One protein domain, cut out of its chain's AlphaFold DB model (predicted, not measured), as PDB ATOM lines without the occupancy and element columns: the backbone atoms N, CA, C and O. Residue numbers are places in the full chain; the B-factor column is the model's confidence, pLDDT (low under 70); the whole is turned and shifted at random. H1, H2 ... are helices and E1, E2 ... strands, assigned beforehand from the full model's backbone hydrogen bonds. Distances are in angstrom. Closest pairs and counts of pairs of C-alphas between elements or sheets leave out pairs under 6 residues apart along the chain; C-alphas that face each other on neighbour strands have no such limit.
ATOM      1  N   ALA A   3     103.793 173.449 211.331       89.81
ATOM      2  CA  ALA A   3     104.941 174.200 210.839       89.81
ATOM      3  C   ALA A   3     104.548 175.035 209.617       89.81
ATOM      4  O   ALA A   3     103.818 174.573 208.741       89.81
ATOM      5  N   LEU A   4     105.030 176.276 209.580       91.19
ATOM      6  CA  LEU A   4     104.966 177.132 208.404       91.19
ATOM      7  C   LEU A   4     106.400 177.382 207.955       91.19
ATOM      8  O   LEU A   4     107.129 178.150 208.585       91.19
ATOM      9  N   ASP A   5     106.780 176.726 206.872       91.88
ATOM     10  CA  ASP A   5     108.143 176.740 206.380       91.88
ATOM     11  C   ASP A   5     108.278 177.713 205.219       91.88
ATOM     12  O   ASP A   5     107.497 177.698 204.269       91.88
ATOM     13  N   HIS A   6     109.318 178.536 205.285       93.50
ATOM     14  CA  HIS A   6     109.791 179.355 204.177       93.50
ATOM     15  C   HIS A   6     111.123 178.781 203.711       93.50
ATOM     16  O   HIS A   6     112.113 178.817 204.443       93.50
ATOM     17  N   SER A   7     111.136 178.199 202.513       91.50
ATOM     18  CA  SER A   7     112.332 177.574 201.950       91.50
ATOM     19  C   SER A   7     112.884 178.431 200.823       91.50
ATOM     20  O   SER A   7     112.173 178.740 199.871       91.50
ATOM     21  N   LEU A   8     114.171 178.766 200.903       89.75
ATOM     22  CA  LEU A   8     114.913 179.442 199.841       89.75
ATOM     23  C   LEU A   8     115.889 178.452 199.206       89.75
ATOM     24  O   LEU A   8     116.669 177.803 199.907       89.75
ATOM     25  N   TYR A   9     115.858 178.333 197.885       85.00
ATOM     26  CA  TYR A   9     116.768 177.470 197.141       85.00
ATOM     27  C   TYR A   9     117.137 178.119 195.807       85.00
ATOM     28  O   TYR A   9     116.276 178.401 194.977       85.00
ATOM     29  N   LEU A  10     118.442 178.334 195.599       84.38
ATOM     30  CA  LEU A  10     118.982 179.096 194.466       84.38
ATOM     31  C   LEU A  10     118.287 180.469 194.356       84.38
ATOM     32  O   LEU A  10     118.341 181.246 195.305       84.38
ATOM     33  N   ASP A  11     117.607 180.731 193.236       86.31
ATOM     34  CA  ASP A  11     116.912 181.988 192.933       86.31
ATOM     35  C   ASP A  11     115.383 181.895 193.121       86.31
ATOM     36  O   ASP A  11     114.626 182.681 192.552       86.31
ATOM     37  N   THR A  12     114.889 180.895 193.855       86.94
ATOM     38  CA  THR A  12     113.454 180.689 194.089       86.94
ATOM     39  C   THR A  12     113.169 180.460 195.565       86.94
ATOM     40  O   THR A  12     114.010 179.978 196.323       86.94
ATOM     41  N   GLU A  13     111.943 180.772 195.960       91.81
ATOM     42  CA  GLU A  13     111.417 180.477 197.285       91.81
ATOM     43  C   GLU A  13     110.079 179.750 197.177       91.81
ATOM     44  O   GLU A  13     109.362 179.897 196.181       91.81
ATOM     45  N   ASP A  14     109.750 178.966 198.199       91.69
ATOM     46  CA  ASP A  14     108.399 178.469 198.413       91.69
ATOM     47  C   ASP A  14     107.987 178.500 199.885       91.69
ATOM     48  O   ASP A  14     108.803 178.678 200.796       91.69
ATOM     49  N   TYR A  15     106.677 178.384 200.083       91.19
ATOM     50  CA  TYR A  15     106.032 178.363 201.385       91.19
ATOM     51  C   TYR A  15     105.262 177.058 201.525       91.19
ATOM     52  O   TYR A  15     104.554 176.649 200.600       91.19
ATOM     53  N   GLU A  16     105.383 176.422 202.681       91.94
ATOM     54  CA  GLU A  16     104.718 175.159 202.977       91.94
ATOM     55  C   GLU A  16     104.060 175.222 204.351       91.94
ATOM     56  O   GLU A  16     104.639 175.734 205.306       91.94
ATOM     57  N   LEU A  17     102.829 174.721 204.436       91.25
ATOM     58  CA  LEU A  17     102.122 174.527 205.693       91.25
ATOM     59  C   LEU A  17     102.062 173.023 205.948       91.25
ATOM     60  O   LEU A  17     101.386 172.300 205.216       91.25
ATOM     61  N   GLU A  18     102.769 172.569 206.974       90.25
ATOM     62  CA  GLU A  18     102.862 171.160 207.344       90.25
ATOM     63  C   GLU A  18     102.177 170.928 208.693       90.25
ATOM     64  O   GLU A  18     102.271 171.739 209.621       90.25
ATOM     65  N   ILE A  19     101.496 169.789 208.812       90.19
ATOM     66  CA  ILE A  19     100.969 169.302 210.080       90.19
ATOM     67  C   ILE A  19     101.379 167.844 210.270       90.19
ATOM     68  O   ILE A  19     101.189 167.002 209.397       90.19
ATOM     69  N   GLU A  20     101.941 167.536 211.433       90.19
ATOM     70  CA  GLU A  20     102.082 166.153 211.877       90.19
ATOM     71  C   GLU A  20     100.775 165.720 212.532       90.19
ATOM     72  O   GLU A  20     100.380 166.280 213.565       90.19
ATOM     73  N   VAL A  21     100.131 164.736 211.907       90.31
ATOM     74  CA  VAL A  21      98.885 164.110 212.346       90.31
ATOM     75  C   VAL A  21      99.162 162.681 212.810       90.31
ATOM     76  O   VAL A  21      99.970 161.964 212.226       90.31
ATOM     77  N   GLU A  22      98.477 162.266 213.865       92.88
ATOM     78  CA  GLU A  22      98.491 160.906 214.413       92.88
ATOM     79  C   GLU A  22      97.195 160.153 214.076       92.88
ATOM     80  O   GLU A  22      97.159 158.921 214.113       92.88
ATOM     81  N   THR A  23      96.122 160.879 213.736       93.81
ATOM     82  CA  THR A  23      94.808 160.321 213.393       93.81
ATOM     83  C   THR A  23      94.231 160.946 212.122       93.81
ATOM     84  O   THR A  23      94.530 162.088 211.779       93.81
ATOM     85  N   ALA A  24      93.341 160.212 211.447       92.88
ATOM     86  CA  ALA A  24      92.628 160.706 210.264       92.88
ATOM     87  C   ALA A  24      91.750 161.938 210.566       92.88
ATOM     88  O   ALA A  24      91.629 162.833 209.741       92.88
ATOM     89  N   GLU A  25      91.191 162.032 211.776       95.25
ATOM     90  CA  GLU A  25      90.410 163.201 212.209       95.25
ATOM     91  C   GLU A  25      91.261 164.484 212.227       95.25
ATOM     92  O   GLU A  25      90.792 165.564 211.874       95.25
ATOM     93  N   GLN A  26      92.538 164.386 212.605       92.62
ATOM     94  CA  GLN A  26      93.442 165.537 212.585       92.62
ATOM     95  C   GLN A  26      93.766 165.990 211.154       92.62
ATOM     96  O   GLN A  26      93.909 167.189 210.919       92.62
ATOM     97  N   GLU A  27      93.833 165.058 210.201       92.38
ATOM     98  CA  GLU A  27      93.979 165.364 208.773       92.38
ATOM     99  C   GLU A  27      92.722 166.057 208.219       92.38
ATOM    100  O   GLU A  27      92.822 167.086 207.551       92.38
ATOM    101  N   GLU A  28      91.526 165.571 208.563       94.31
ATOM    102  CA  GLU A  28      90.260 166.213 208.178       94.31
ATOM    103  C   GLU A  28      90.155 167.643 208.724       94.31
ATOM    104  O   GLU A  28      89.834 168.574 207.978       94.31
ATOM    105  N   ASN A  29      90.509 167.848 209.995       93.12
ATOM    106  CA  ASN A  29      90.551 169.177 210.610       93.12
ATOM    107  C   ASN A  29      91.533 170.118 209.893       93.12
ATOM    108  O   ASN A  29      91.263 171.313 209.760       93.12
ATOM    109  N   PHE A  30      92.652 169.594 209.389       92.25
ATOM    110  CA  PHE A  30      93.607 170.373 208.605       92.25
ATOM    111  C   PHE A  30      93.041 170.788 207.242       92.25
ATOM    112  O   PHE A  30      93.160 171.952 206.845       92.25
ATOM    113  N   HIS A  31      92.365 169.878 206.540       92.12
ATOM    114  CA  HIS A  31      91.682 170.204 205.287       92.12
ATOM    115  C   HIS A  31      90.564 171.232 205.479       92.12
ATOM    116  O   HIS A  31      90.409 172.142 204.655       92.12
ATOM    117  N   GLN A  32      89.827 171.130 206.586       94.38
ATOM    118  CA  GLN A  32      88.811 172.106 206.960       94.38
ATOM    119  C   GLN A  32      89.439 173.483 207.214       94.38
ATOM    120  O   GLN A  32      89.012 174.465 206.609       94.38
ATOM    121  N   PHE A  33      90.511 173.548 208.012       92.56
ATOM    122  CA  PHE A  33      91.254 174.784 208.268       92.56
ATOM    123  C   PHE A  33      91.720 175.459 206.971       92.56
ATOM    124  O   PHE A  33      91.531 176.665 206.799       92.56
ATOM    125  N   MET A  34      92.293 174.690 206.038       92.75
ATOM    126  CA  MET A  34      92.719 175.225 204.743       92.75
ATOM    127  C   MET A  34      91.542 175.798 203.950       92.75
ATOM    128  O   MET A  34      91.646 176.897 203.409       92.75
ATOM    129  N   THR A  35      90.410 175.094 203.930       93.81
ATOM    130  CA  THR A  35      89.200 175.535 203.223       93.81
ATOM    131  C   THR A  35      88.648 176.834 203.812       93.81
ATOM    132  O   THR A  35      88.342 177.764 203.066       93.81
ATOM    133  N   GLU A  36      88.573 176.937 205.140       96.25
ATOM    134  CA  GLU A  36      88.077 178.124 205.852       96.25
ATOM    135  C   GLU A  36      88.928 179.371 205.599       96.25
ATOM    136  O   GLU A  36      88.399 180.479 205.509       96.25
ATOM    137  N   HIS A  37      90.239 179.192 205.433       93.12
ATOM    138  CA  HIS A  37      91.178 180.281 205.172       93.12
ATOM    139  C   HIS A  37      91.419 180.525 203.673       93.12
ATOM    140  O   HIS A  37      92.253 181.356 203.313       93.12
ATOM    141  N   GLY A  38      90.705 179.821 202.785       93.12
ATOM    142  CA  GLY A  38      90.859 179.960 201.334       93.12
ATOM    143  C   GLY A  38      92.217 179.483 200.806       93.12
ATOM    144  O   GLY A  38      92.660 179.929 199.746       93.12
ATOM    145  N   ILE A  39      92.890 178.591 201.534       91.25
ATOM    146  CA  ILE A  39      94.169 177.996 201.150       91.25
ATOM    147  C   ILE A  39      93.888 176.798 200.241       91.25
ATOM    148  O   ILE A  39      93.237 175.831 200.632       91.25
ATOM    149  N   VAL A  40      94.393 176.846 199.008       89.56
ATOM    150  CA  VAL A  40      94.256 175.732 198.062       89.56
ATOM    151  C   VAL A  40      95.256 174.640 198.423       89.56
ATOM    152  O   VAL A  40      96.463 174.818 198.259       89.56
ATOM    153  N   TYR A  41      94.753 173.489 198.867       87.75
ATOM    154  CA  TYR A  41      95.600 172.331 199.128       87.75
ATOM    155  C   TYR A  41      96.208 171.775 197.838       87.75
ATOM    156  O   TYR A  41      95.510 171.503 196.857       87.75
ATOM    157  N   LYS A  42      97.518 171.538 197.868       87.25
ATOM    158  CA  LYS A  42      98.249 170.808 196.837       87.25
ATOM    159  C   LYS A  42      99.291 169.945 197.529       87.25
ATOM    160  O   LYS A  42     100.114 170.473 198.267       87.25
ATOM    161  N   ALA A  43      99.286 168.643 197.248       84.38
ATOM    162  CA  ALA A  43     100.321 167.752 197.754       84.38
ATOM    163  C   ALA A  43     101.704 168.252 197.299       84.38
ATOM    164  O   ALA A  43     101.975 168.361 196.094       84.38
ATOM    165  N   ALA A  44     102.554 168.599 198.263       82.88
ATOM    166  CA  ALA A  44     103.905 169.064 198.007       82.88
ATOM    167  C   ALA A  44     104.837 167.874 197.742       82.88
ATOM    168  O   ALA A  44     104.726 166.809 198.352       82.88
ATOM    169  N   LYS A  45     105.777 168.046 196.805       87.44
ATOM    170  CA  LYS A  45     106.928 167.140 196.703       87.44
ATOM    171  C   LYS A  45     107.852 167.429 197.880       87.44
ATOM    172  O   LYS A  45     107.970 168.581 198.282       87.44
ATOM    173  N   ASN A  46     108.565 166.415 198.367       87.38
ATOM    174  CA  ASN A  46     109.542 166.638 199.430       87.38
ATOM    175  C   ASN A  46     110.591 167.695 199.020       87.38
ATOM    176  O   ASN A  46     110.962 167.809 197.846       87.38
ATOM    177  N   LYS A  47     111.077 168.455 200.006       84.94
ATOM    178  CA  LYS A  47     112.006 169.583 199.818       84.94
ATOM    179  C   LYS A  47     113.250 169.212 198.996       84.94
ATOM    180  O   LYS A  47     113.662 169.970 198.122       84.94
ATOM    181  N   ILE A  48     113.811 168.021 199.221       87.69
ATOM    182  CA  ILE A  48     115.004 167.531 198.508       87.69
ATOM    183  C   ILE A  48     114.709 167.307 197.018       87.69
ATOM    184  O   ILE A  48     115.513 167.693 196.174       87.69
ATOM    185  N   ALA A  49     113.556 166.731 196.677       88.81
ATOM    186  CA  ALA A  49     113.138 166.540 195.293       88.81
ATOM    187  C   ALA A  49     112.888 167.882 194.596       88.81
ATOM    188  O   ALA A  49     113.296 168.050 193.450       88.81
ATOM    189  N   ARG A  50     112.282 168.859 195.291       88.44
ATOM    190  CA  ARG A  50     112.100 170.218 194.750       88.44
ATOM    191  C   ARG A  50     113.432 170.899 194.451       88.44
ATOM    192  O   ARG A  50     113.562 171.521 193.402       88.44
ATOM    193  N   LEU A  51     114.416 170.754 195.342       86.19
ATOM    194  CA  LEU A  51     115.770 171.253 195.115       86.19
ATOM    195  C   LEU A  51     116.428 170.549 193.919       86.19
ATOM    196  O   LEU A  51     116.979 171.219 193.053       86.19
ATOM    197  N   ALA A  52     116.343 169.219 193.847       88.06
ATOM    198  CA  ALA A  52     116.941 168.435 192.768       88.06
ATOM    199  C   ALA A  52     116.365 168.772 191.382       88.06
ATOM    200  O   ALA A  52     117.100 168.748 190.406       88.06
ATOM    201  N   GLU A  53     115.081 169.131 191.286       85.75
ATOM    202  CA  GLU A  53     114.452 169.592 190.035       85.75
ATOM    203  C   GLU A  53     114.941 170.973 189.564       85.75
ATOM    204  O   GLU A  53     114.612 171.391 188.453       85.75
ATOM    205  N   ARG A  54     115.681 171.703 190.407       80.56
ATOM    206  CA  ARG A  54     116.212 173.041 190.112       80.56
ATOM    207  C   ARG A  54     117.734 173.074 189.927       80.56
ATOM    208  O   ARG A  54     118.241 174.131 189.562       80.56
TER     209      ARG A  54
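Overview. This is residues 3 to 54 of the 55 residues of an uncharacterized protein of Streptococcus parasanguinis F0405 (UniProt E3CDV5). A long two-stranded hairpin, E1 and E2, makes one side of a loose, elongated model; helix H1 sits past the end of the hairpin away from its turn, and the short helix H2 lies near the turn. Residues 37 to 46 lead back from H1 to H2 at the other end. The printed part has 52 residues, with two named strands and two named helices in the order E1, E2, H1, H2; the sheet has the order E1 - E2, antiparallel, and the class is mixed, helices and strands. The whole is loose, with a radius of gyration of the C-alphas of 12.9 A, and the C-alphas span 36 by 23 by 16 A.

Along the chain. E1 is residues 3 to 9, 18.4 A from first to last C-alpha, and begins at C-alpha 3 at (104.941, 174.200, 210.839). E2, residues 12 to 19, is the longest strand by residues and measures 23.3 A. H1, residues 24 to 36, is the longest helix by residues and measures 18.5 A, beginning at C-alpha 24 at (92.628, 160.706, 210.264). H2, residues 47 to 52, measures 8.7 A and ends at C-alpha 52 at (116.941, 168.435, 192.768).

Arrangement. E1 and E2 form a hairpin, antiparallel, with an angle of 159 degrees between their directions. C-alphas 6 and 15 face each other at 4.8 A. N 5 and O 16, at 2.8 A, and N 14 and O 7, at 3.0 A, are within hydrogen-bond range. The closest C-alphas of E2 and H1 are those of Ile 19 and Phe 30, 7.6 A apart. E1 and H1 are apart. The closest C-alphas of E1 and H2 are those of Tyr 9 and Leu 51, 6.6 A apart. E2 and H2 are apart, and so are H1 and H2. In H1 and H2 every O i to N i+4 pair is within hydrogen-bond range.

Size, cuts and confidence. The two C-alphas farthest apart are those of Asp 11 and Glu 25, 37.8 A from each other. Those of the first and last printed residues, Ala 3 and Arg 54, are 23.6 A apart. The printed part has no cut. The links from E1 to E2 and from E2 to H1 are tight, with 2 and 4 residues, and the link from H1 to H2, with 10 residues, is short; no link is long. The mean pLDDT of the printed part is 90.1, and no printed residue is under 70.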